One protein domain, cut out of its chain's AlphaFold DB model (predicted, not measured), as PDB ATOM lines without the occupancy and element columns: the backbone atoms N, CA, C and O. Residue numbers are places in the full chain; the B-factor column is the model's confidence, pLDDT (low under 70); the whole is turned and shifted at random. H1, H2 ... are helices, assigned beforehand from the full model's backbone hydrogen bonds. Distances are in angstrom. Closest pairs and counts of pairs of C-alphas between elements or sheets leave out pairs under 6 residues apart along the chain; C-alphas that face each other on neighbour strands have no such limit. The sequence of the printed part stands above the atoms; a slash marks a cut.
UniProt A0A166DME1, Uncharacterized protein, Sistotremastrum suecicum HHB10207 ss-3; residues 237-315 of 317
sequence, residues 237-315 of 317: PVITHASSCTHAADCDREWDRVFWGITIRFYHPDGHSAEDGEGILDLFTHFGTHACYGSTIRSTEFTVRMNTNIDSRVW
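Overview. This is residues 237 to 315 of the 317 residues of an uncharacterized protein of Sistotremastrum suecicum HHB10207 ss-3 (UniProt A0A166DME1). Three helices run roughly along the long axis of an elongated body, H1 and H4 one way and H2 back the other way, touching both; seen end-on they stand at the corners of an open triangle, in which H1 and H4 stay apart. The one-turn helix H3 lies before H4, and residues 237 to 247 make a loop that folds back into H1. The printed part has 79 residues with four named helices in the order H1, H2, H3, H4 and no named strand, and its class is all helix. It is compact, with a radius of gyration of the C-alphas of 13.2 A, and spans 42 by 23 by 17 A.

Arrangement. H1, residues 248 to 266, touches H2, residues 277 to 287, with residues 258 to 266 alone. Their closest C-alphas, of Ile 262 and Ile 280, are 6.9 A apart. This helical hairpin has a shallow tilt of 19 degrees, opposite ways. H2 is the hub. It only just touches H3, residues 294 to 297, with 3 pairs of C-alphas within 8 A, the closest being Phe 284 and Ile 297 at 6.6 A. H2 also touches H4, residues 300 to 313; their closest C-alphas, of Gly 277 and Ile 310, are 5.1 A apart. The tilt is a shallow 34 degrees, only just short of steep, opposite ways. H3 and H4 are close but not clearly touching, while H1 is apart from H3 and H4. Every O i to N i+4 pair is within hydrogen-bond range in H2 and H4, and 14 of 15 in H1; H3 is too short for such a pair.

Along the chain. H1 begins at C-alpha 248 (170.252, 156.750, 247.075) and is 26.5 A long. H2 measures 15.8 A, H3 5.1 A and H4 19.9 A, ending at C-alpha 313 (188.132, 155.335, 274.694).

Size, cuts and confidence. The C-alphas of Thr 246 and Trp 315, the two farthest apart, are 42.9 A apart. The printed part has no cut and no long link. The pLDDT is under 70 at residues 271 to 274 and 313 to 315.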
ATOM      1  N   PRO A 237     177.082 151.778 260.140       93.06
ATOM      2  CA  PRO A 237     175.633 151.586 260.141       93.06
ATOM      3  C   PRO A 237     175.036 151.713 258.736       93.06
ATOM      4  O   PRO A 237     175.419 152.597 257.964       93.06
ATOM      5  N   VAL A 238     174.072 150.854 258.416       93.31
ATOM      6  CA  VAL A 238     173.300 150.950 257.171       93.31
ATOM      7  C   VAL A 238     172.259 152.060 257.320       93.31
ATOM      8  O   VAL A 238     171.570 152.139 258.340       93.31
ATOM      9  N   ILE A 239     172.143 152.925 256.313       95.44
ATOM     10  CA  ILE A 239     171.155 154.008 256.311       95.44
ATOM     11  C   ILE A 239     169.870 153.561 255.625       95.44
ATOM     12  O   ILE A 239     169.886 152.743 254.708       95.44
ATOM     13  N   THR A 240     168.741 154.090 256.090       93.94
ATOM     14  CA  THR A 240     167.435 153.809 255.487       93.94
ATOM     15  C   THR A 240     167.007 155.001 254.649       93.94
ATOM     16  O   THR A 240     166.605 156.034 255.182       93.94
ATOM     17  N   HIS A 241     167.071 154.850 253.328       94.25
ATOM     18  CA  HIS A 241     166.643 155.894 252.402       94.25
ATOM     19  C   HIS A 241     165.152 156.197 252.573       94.25
ATOM     20  O   HIS A 241     164.320 155.290 252.638       94.25
ATOM     21  N   ALA A 242     164.808 157.485 252.635       93.19
ATOM     22  CA  ALA A 242     163.414 157.910 252.636       93.19
ATOM     23  C   ALA A 242     162.723 157.450 251.341       93.19
ATOM     24  O   ALA A 242     163.351 157.419 250.282       93.19
ATOM     25  N   SER A 243     161.419 157.165 251.391       93.88
ATOM     26  CA  SER A 243     160.652 156.739 250.206       93.88
ATOM     27  C   SER A 243     160.677 157.760 249.061       93.88
ATOM     28  O   SER A 243     160.476 157.400 247.906       93.88
ATOM     29  N   SER A 244     160.941 159.030 249.372       94.75
ATOM     30  CA  SER A 244     161.085 160.129 248.415       94.75
ATOM     31  C   SER A 244     162.518 160.332 247.900       94.75
ATOM     32  O   SER A 244     162.768 161.294 247.176       94.75
ATOM     33  N   CYS A 245     163.483 159.496 248.293       96.19
ATOM     34  CA  CYS A 245     164.874 159.637 247.870       96.19
ATOM     35  C   CYS A 245     165.063 159.140 246.431       96.19
ATOM     36  O   CYS A 245     164.932 157.953 246.148       96.19
ATOM     37  N   THR A 246     165.434 160.042 245.522       97.12
ATOM     38  CA  THR A 246     165.774 159.700 244.130       97.12
ATOM     39  C   THR A 246     167.273 159.474 243.913       97.12
ATOM     40  O   THR A 246     167.670 159.020 242.846       97.12
ATOM     41  N   HIS A 247     168.110 159.781 244.912       96.75
ATOM     42  CA  HIS A 247     169.575 159.791 244.817       96.75
ATOM     43  C   HIS A 247     170.222 158.918 245.906       96.75
ATOM     44  O   HIS A 247     171.087 159.375 246.655       96.75
ATOM     45  N   ALA A 248     169.787 157.660 246.022       95.88
ATOM     46  CA  ALA A 248     170.252 156.750 247.075       95.88
ATOM     47  C   ALA A 248     171.784 156.581 247.080       95.88
ATOM     48  O   ALA A 248     172.416 156.719 248.123       95.88
ATOM     49  N   ALA A 249     172.395 156.406 245.903       96.88
ATOM     50  CA  ALA A 249     173.844 156.247 245.775       96.88
ATOM     51  C   ALA A 249     174.638 157.476 246.257       96.88
ATOM     52  O   ALA A 249     175.696 157.330 246.869       96.88
ATOM     53  N   ASP A 250     174.134 158.691 246.016       96.38
ATOM     54  CA  ASP A 250     174.774 159.911 246.514       96.38
ATOM     55  C   ASP A 250     174.624 160.032 248.034       96.38
ATOM     56  O   ASP A 250     175.570 160.420 248.715       96.38
ATOM     57  N   CYS A 251     173.466 159.643 248.575       96.44
ATOM     58  CA  CYS A 251     173.230 159.609 250.017       96.44
ATOM     59  C   CYS A 251     174.155 158.601 250.721       96.44
ATOM     60  O   CYS A 251     174.697 158.922 251.776       96.44
ATOM     61  N   ASP A 252     174.372 157.422 250.130       96.25
ATOM     62  CA  ASP A 252     175.306 156.416 250.650       96.25
ATOM     63  C   ASP A 252     176.751 156.930 250.626       96.25
ATOM     64  O   ASP A 252     177.467 156.793 251.620       96.25
ATOM     65  N   ARG A 253     177.163 157.589 249.532       96.81
ATOM     66  CA  ARG A 253     178.499 158.192 249.400       96.81
ATOM     67  C   ARG A 253     178.732 159.310 250.416       96.81
ATOM     68  O   ARG A 253     179.803 159.378 251.019       96.81
ATOM     69  N   GLU A 254     177.754 160.194 250.610       95.62
ATOM     70  CA  GLU A 254     177.852 161.248 251.625       95.62
ATOM     71  C   GLU A 254     177.862 160.670 253.038       95.62
ATOM     72  O   GLU A 254     178.640 161.127 253.874       95.62
ATOM     73  N   TRP A 255     177.064 159.632 253.304       95.75
ATOM     74  CA  TRP A 255     177.105 158.942 254.588       95.75
ATOM     75  C   TRP A 255     178.463 158.290 254.850       95.75
ATOM     76  O   TRP A 255     179.001 158.453 255.941       95.75
ATOM     77  N   ASP A 256     179.062 157.629 253.855       95.56
ATOM     78  CA  ASP A 256     180.434 157.119 253.948       95.56
ATOM     79  C   ASP A 256     181.418 158.226 254.320       95.56
ATOM     80  O   ASP A 256     182.212 158.077 255.248       95.56
ATOM     81  N   ARG A 257     181.340 159.367 253.629       94.94
ATOM     82  CA  ARG A 257     182.219 160.511 253.878       94.94
ATOM     83  C   ARG A 257     182.062 161.061 255.298       94.94
ATOM     84  O   ARG A 257     183.070 161.330 255.947       94.94
ATOM     85  N   VAL A 258     180.826 161.234 255.772       93.44
ATOM     86  CA  VAL A 258     180.527 161.750 257.119       93.44
ATOM     87  C   VAL A 258     180.960 160.748 258.183       93.44
ATOM     88  O   VAL A 258     181.752 161.094 259.058       93.44
ATOM     89  N   PHE A 259     180.494 159.502 258.091       94.00
ATOM     90  CA  PHE A 259     180.768 158.481 259.094       94.00
ATOM     91  C   PHE A 259     182.264 158.201 259.216       94.00
ATOM     92  O   PHE A 259     182.800 158.259 260.323       94.00
ATOM     93  N   TRP A 260     182.963 157.956 258.102       92.38
ATOM     94  CA  TRP A 260     184.402 157.697 258.147       92.38
ATOM     95  C   TRP A 260     185.206 158.942 258.491       92.38
ATOM     96  O   TRP A 260     186.166 158.842 259.248       92.38
ATOM     97  N   GLY A 261     184.797 160.119 258.012       91.00
ATOM     98  CA  GLY A 261     185.448 161.379 258.362       91.00
ATOM     99  C   GLY A 261     185.433 161.655 259.867       91.00
ATOM    100  O   GLY A 261     186.448 162.080 260.414       91.00
ATOM    101  N   ILE A 262     184.314 161.372 260.538       90.25
ATOM    102  CA  ILE A 262     184.173 161.523 261.992       90.25
ATOM    103  C   ILE A 262     184.883 160.375 262.728       90.25
ATOM    104  O   ILE A 262     185.678 160.621 263.630       90.25
ATOM    105  N   THR A 263     184.674 159.125 262.307       87.81
ATOM    106  CA  THR A 263     185.268 157.936 262.950       87.81
ATOM    107  C   THR A 263     186.798 157.965 262.912       87.81
ATOM    108  O   THR A 263     187.438 157.656 263.911       87.81
ATOM    109  N   ILE A 264     187.411 158.387 261.800       86.88
ATOM    110  CA  ILE A 264     188.875 158.507 261.688       86.88
ATOM    111  C   ILE A 264     189.423 159.569 262.646       86.88
ATOM    112  O   ILE A 264     190.476 159.353 263.236       86.88
ATOM    113  N   ARG A 265     188.722 160.698 262.832       84.31
ATOM    114  CA  ARG A 265     189.109 161.717 263.828       84.31
ATOM    115  C   ARG A 265     188.991 161.169 265.242       84.31
ATOM    116  O   ARG A 265     189.885 161.371 266.058       84.31
ATOM    117  N   PHE A 266     187.910 160.440 265.501       83.00
ATOM    118  CA  PHE A 266     187.666 159.843 266.803       83.00
ATOM    119  C   PHE A 266     188.687 158.758 267.161       83.00
ATOM    120  O   PHE A 266     189.073 158.656 268.312       83.00
ATOM    121  N   TYR A 267     189.188 157.984 266.202       81.75
ATOM    122  CA  TYR A 267     190.205 156.953 266.452       81.75
ATOM    123  C   TYR A 267     191.618 157.368 266.028       81.75
ATOM    124  O   TYR A 267     192.488 156.516 265.847       81.75
ATOM    125  N   HIS A 268     191.865 158.667 265.844       81.31
ATOM    126  CA  HIS A 268     193.184 159.135 265.444       81.31
ATOM    127  C   HIS A 268     194.203 158.873 266.571       81.31
ATOM    128  O   HIS A 268     193.933 159.246 267.715       81.31
ATOM    129  N   PRO A 269     195.374 158.276 266.274       70.56
ATOM    130  CA  PRO A 269     196.350 157.880 267.292       70.56
ATOM    131  C   PRO A 269     197.007 159.063 268.009       70.56
ATOM    132  O   PRO A 269     197.523 158.897 269.105       70.56
ATOM    133  N   ASP A 270     197.004 160.252 267.401       70.25
ATOM    134  CA  ASP A 270     197.782 161.380 267.925       70.25
ATOM    135  C   ASP A 270     197.118 162.144 269.081       70.25
ATOM    136  O   ASP A 270     197.720 163.114 269.527       70.25
ATOM    137  N   GLY A 271     195.928 161.751 269.565       63.56
ATOM    138  CA  GLY A 271     195.266 162.258 270.790       63.56
ATOM    139  C   GLY A 271     194.899 163.758 270.832       63.56
ATOM    140  O   GLY A 271     193.895 164.148 271.405       63.56
ATOM    141  N   HIS A 272     195.657 164.629 270.170       60.88
ATOM    142  CA  HIS A 272     195.519 166.081 270.145       60.88
ATOM    143  C   HIS A 272     194.472 166.575 269.137       60.88
ATOM    144  O   HIS A 272     194.029 167.717 269.219       60.88
ATOM    145  N   SER A 273     194.093 165.732 268.175       59.31
ATOM    146  CA  SER A 273     193.015 165.973 267.202       59.31
ATOM    147  C   SER A 273     191.724 165.228 267.548       59.31
ATOM    148  O   SER A 273     190.741 165.311 266.811       59.31
ATOM    149  N   ALA A 274     191.749 164.485 268.651       60.84
ATOM    150  CA  ALA A 274     190.617 163.780 269.195       60.84
ATOM    151  C   ALA A 274     189.582 164.784 269.698       60.84
ATOM    152  O   ALA A 274     189.786 165.420 270.729       60.84
ATOM    153  N   GLU A 275     188.461 164.913 269.001       71.00
ATOM    154  CA  GLU A 275     187.274 165.445 269.661       71.00
ATOM    155  C   GLU A 275     186.881 164.467 270.780       71.00
ATOM    156  O   GLU A 275     187.051 163.243 270.643       71.00
ATOM    157  N   ASP A 276     186.430 165.015 271.907       78.50
ATOM    158  CA  ASP A 276     185.849 164.213 272.974       78.50
ATOM    159  C   ASP A 276     184.586 163.506 272.464       78.50
ATOM    160  O   ASP A 276     184.059 163.781 271.380       78.50
ATOM    161  N   GLY A 277     184.121 162.510 273.215       78.50
ATOM    162  CA  GLY A 277     182.960 161.741 272.785       78.50
ATOM    163  C   GLY A 277     181.712 162.598 272.574       78.50
ATOM    164  O   GLY A 277     180.958 162.353 271.633       78.50
ATOM    165  N   GLU A 278     181.531 163.629 273.400       83.38
ATOM    166  CA  GLU A 278     180.431 164.586 273.264       83.38
ATOM    167  C   GLU A 278     180.527 165.366 271.945       83.38
ATOM    168  O   GLU A 278     179.561 165.379 271.182       83.38
ATOM    169  N   GLY A 279     181.703 165.901 271.595       85.56
ATOM    170  CA  GLY A 279     181.936 166.597 270.329       85.56
ATOM    171  C   GLY A 279     181.646 165.727 269.103       85.56
ATOM    172  O   GLY A 279     181.013 166.177 268.146       85.56
ATOM    173  N   ILE A 280     181.994 164.441 269.155       84.94
ATOM    174  CA  ILE A 280     181.681 163.486 268.083       84.94
ATOM    175  C   ILE A 280     180.175 163.267 267.924       84.94
ATOM    176  O   ILE A 280     179.672 163.212 266.794       84.94
ATOM    177  N   LEU A 281     179.439 163.134 269.027       86.31
ATOM    178  CA  LEU A 281     177.981 163.005 268.986       86.31
ATOM    179  C   LEU A 281     177.320 164.286 268.481       86.31
ATOM    180  O   LEU A 281     176.357 164.208 267.714       86.31
ATOM    181  N   ASP A 282     177.856 165.447 268.847       89.19
ATOM    182  CA  ASP A 282     177.402 166.743 268.351       89.19
ATOM    183  C   ASP A 282     177.629 166.874 266.843       89.19
ATOM    184  O   ASP A 282     176.717 167.286 266.115       89.19
ATOM    185  N   LEU A 283     178.788 166.435 266.333       90.12
ATOM    186  CA  LEU A 283     179.044 166.365 264.893       90.12
ATOM    187  C   LEU A 283     178.016 165.478 264.190       90.12
ATOM    188  O   LEU A 283     177.419 165.902 263.200       90.12
ATOM    189  N   PHE A 284     177.758 164.269 264.696       91.44
ATOM    190  CA  PHE A 284     176.727 163.408 264.114       91.44
ATOM    191  C   PHE A 284     175.345 164.068 264.170       91.44
ATOM    192  O   PHE A 284     174.630 164.083 263.168       91.44
ATOM    193  N   THR A 285     174.984 164.680 265.296       91.56
ATOM    194  CA  THR A 285     173.698 165.366 265.479       91.56
ATOM    195  C   THR A 285     173.520 166.514 264.487       91.56
ATOM    196  O   THR A 285     172.438 166.655 263.909       91.56
ATOM    197  N   HIS A 286     174.581 167.272 264.198       93.50
ATOM    198  CA  HIS A 286     174.582 168.318 263.174       93.50
ATOM    199  C   HIS A 286     174.208 167.769 261.785       93.50
ATOM    200  O   HIS A 286     173.348 168.326 261.094       93.50
ATOM    201  N   PHE A 287     174.777 166.621 261.401       92.19
ATOM    202  CA  PHE A 287     174.427 165.922 260.158       92.19
ATOM    203  C   PHE A 287     173.064 165.211 260.217       92.19
ATOM    204  O   PHE A 287     172.498 164.851 259.183       92.19
ATOM    205  N   GLY A 288     172.471 165.066 261.404       90.69
ATOM    206  CA  GLY A 288     171.172 164.430 261.621       90.69
ATOM    207  C   GLY A 288     170.003 165.084 260.875       90.69
ATOM    208  O   GLY A 288     168.938 164.481 260.752       90.69
ATOM    209  N   THR A 289     170.161 166.289 260.333       93.19
ATOM    210  CA  THR A 289     169.117 166.972 259.551       93.19
ATOM    211  C   THR A 289     168.859 166.344 258.173       93.19
ATOM    212  O   THR A 289     167.824 166.615 257.566       93.19
ATOM    213  N   HIS A 290     169.740 165.465 257.683       93.75
ATOM    214  CA  HIS A 290     169.577 164.824 256.378       93.75
ATOM    215  C   HIS A 290     168.456 163.769 256.361       93.75
ATOM    216  O   HIS A 290     168.368 162.910 257.242       93.75
ATOM    217  N   ALA A 291     167.635 163.767 255.307       93.19
ATOM    218  CA  ALA A 291     166.438 162.925 255.215       93.19
ATOM    219  C   ALA A 291     166.722 161.407 255.230       93.19
ATOM    220  O   ALA A 291     165.930 160.654 255.787       93.19
ATOM    221  N   CYS A 292     167.840 160.956 254.643       93.62
ATOM    222  CA  CYS A 292     168.127 159.521 254.470       93.62
ATOM    223  C   CYS A 292     168.918 158.862 255.608       93.62
ATOM    224  O   CYS A 292     168.913 157.644 255.718       93.62
ATOM    225  N   TYR A 293     169.632 159.626 256.436       93.88
ATOM    226  CA  TYR A 293     170.460 159.051 257.507       93.88
ATOM    227  C   TYR A 293     170.248 159.717 258.866       93.88
ATOM    228  O   TYR A 293     170.740 159.229 259.880       93.88
ATOM    229  N   GLY A 294     169.438 160.779 258.928       93.19
ATOM    230  CA  GLY A 294     169.052 161.404 260.186       93.19
ATOM    231  C   GLY A 294     168.288 160.469 261.122       93.19
ATOM    232  O   GLY A 294     168.455 160.552 262.334       93.19
ATOM    233  N   SER A 295     167.472 159.557 260.581       93.69
ATOM    234  CA  SER A 295     166.791 158.519 261.370       93.69
ATOM    235  C   SER A 295     167.780 157.533 261.993       93.69
ATOM    236  O   SER A 295     167.634 157.204 263.165       93.69
ATOM    237  N   THR A 296     168.807 157.115 261.246       94.56
ATOM    238  CA  THR A 296     169.884 156.250 261.744       94.56
ATOM    239  C   THR A 296     170.676 156.946 262.847       94.56
ATOM    240  O   THR A 296     170.845 156.365 263.911       94.56
ATOM    241  N   ILE A 297     171.080 158.207 262.651       93.62
ATOM    242  CA  ILE A 297     171.818 158.991 263.660       93.62
ATOM    243  C   ILE A 297     171.004 159.172 264.949       93.62
ATOM    244  O   ILE A 297     171.547 159.055 266.042       93.62
ATOM    245  N   ARG A 298     169.696 159.429 264.835       93.75
ATOM    246  CA  ARG A 298     168.790 159.574 265.989       93.75
ATOM    247  C   ARG A 298     168.315 158.247 266.578       93.75
ATOM    248  O   ARG A 298     167.542 158.257 267.535       93.75
ATOM    249  N   SER A 299     168.694 157.116 265.988       94.19
ATOM    250  CA  SER A 299     168.280 155.820 266.511       94.19
ATOM    251  C   SER A 299     168.965 155.561 267.849       94.19
ATOM    252  O   SER A 299     170.156 155.826 268.018       94.19
ATOM    253  N   THR A 300     168.222 154.996 268.801       91.31
ATOM    254  CA  THR A 300     168.774 154.615 270.105       91.31
ATOM    255  C   THR A 300     169.938 153.636 269.952       91.31
ATOM    256  O   THR A 300     170.907 153.727 270.694       91.31
ATOM    257  N   GLU A 301     169.878 152.744 268.960       91.50
ATOM    258  CA  GLU A 301     170.958 151.806 268.652       91.50
ATOM    259  C   GLU A 301     172.255 152.532 268.276       91.50
ATOM    260  O   GLU A 301     173.310 152.223 268.828       91.50
ATOM    261  N   PHE A 302     172.184 153.535 267.393       89.94
ATOM    262  CA  PHE A 302     173.352 154.325 267.010       89.94
ATOM    263  C   PHE A 302     173.930 155.086 268.205       89.94
ATOM    264  O   PHE A 302     175.134 155.013 268.438       89.94
ATOM    265  N   THR A 303     173.090 155.763 268.994       87.75
ATOM    266  CA  THR A 303     173.539 156.509 270.178       87.75
ATOM    267  C   THR A 303     174.185 155.595 271.215       87.75
ATOM    268  O   THR A 303     175.289 155.879 271.663       87.75
ATOM    269  N   VAL A 304     173.552 154.469 271.563       87.50
ATOM    270  CA  VAL A 304     174.112 153.491 272.515       87.50
ATOM    271  C   VAL A 304     175.442 152.952 272.005       87.50
ATOM    272  O   VAL A 304     176.408 152.866 272.761       87.50
ATOM    273  N   ARG A 305     175.518 152.629 270.711       86.25
ATOM    274  CA  ARG A 305     176.742 152.133 270.091       86.25
ATOM    275  C   ARG A 305     177.865 153.168 270.118       86.25
ATOM    276  O   ARG A 305     178.994 152.818 270.440       86.25
ATOM    277  N   MET A 306     177.570 154.425 269.794       85.88
ATOM    278  CA  MET A 306     178.558 155.500 269.845       85.88
ATOM    279  C   MET A 306     178.989 155.806 271.278       85.88
ATOM    280  O   MET A 306     180.185 155.907 271.512       85.88
ATOM    281  N   ASN A 307     178.068 155.836 272.243       83.88
ATOM    282  CA  ASN A 307     178.402 155.999 273.662       83.88
ATOM    283  C   ASN A 307     179.291 154.861 274.170       83.88
ATOM    284  O   ASN A 307     180.299 155.113 274.810       83.88
ATOM    285  N   THR A 308     178.992 153.617 273.793       83.50
ATOM    286  CA  THR A 308     179.831 152.462 274.158       83.50
ATOM    287  C   THR A 308     181.256 152.611 273.612       83.50
ATOM    288  O   THR A 308     182.223 152.313 274.308       83.50
ATOM    289  N   ASN A 309     181.394 153.106 272.379       80.88
ATOM    290  CA  ASN A 309     182.694 153.388 271.764       80.88
ATOM    291  C   ASN A 309     183.422 154.576 272.423       80.88
ATOM    292  O   ASN A 309     184.650 154.633 272.433       80.88
ATOM    293  N   ILE A 310     182.664 155.543 272.937       79.94
ATOM    294  CA  ILE A 310     183.180 156.697 273.674       79.94
ATOM    295  C   ILE A 310     183.731 156.262 275.023       79.94
ATOM    296  O   ILE A 310     184.885 156.549 275.338       79.94
ATOM    297  N   ASP A 311     182.952 155.484 275.763       76.19
ATOM    298  CA  ASP A 311     183.335 154.972 277.072       76.19
ATOM    299  C   ASP A 311     184.528 154.012 276.968       76.19
ATOM    300  O   ASP A 311     185.400 154.008 277.837       76.19
ATOM    301  N   SER A 312     184.642 153.242 275.875       70.88
ATOM    302  CA  SER A 312     185.818 152.396 275.633       70.88
ATOM    303  C   SER A 312     187.094 153.199 275.375       70.88
ATOM    304  O   SER A 312     188.191 152.683 275.592       70.88
ATOM    305  N   ARG A 313     186.981 154.466 274.956       63.91
ATOM    306  CA  ARG A 313     188.132 155.335 274.694       63.91
ATOM    307  C   ARG A 313     188.731 155.945 275.956       63.91
ATOM    308  O   ARG A 313     189.918 156.233 275.956       63.91
ATOM    309  N   VAL A 314     187.977 156.046 277.055       60.06
ATOM    310  CA  VAL A 314     188.531 156.431 278.374       60.06
ATOM    311  C   VAL A 314     189.729 155.539 278.758       60.06
ATOM    312  O   VAL A 314     190.621 155.949 279.495       60.06
ATOM    313  N   TRP A 315     189.811 154.341 278.178       50.97
ATOM    314  CA  TRP A 315     190.863 153.358 278.403       50.97
ATOM    315  C   TRP A 315     192.084 153.479 277.478       50.97
ATOM    316  O   TRP A 315     192.978 152.644 277.590       50.97
TER     317      TRP A 315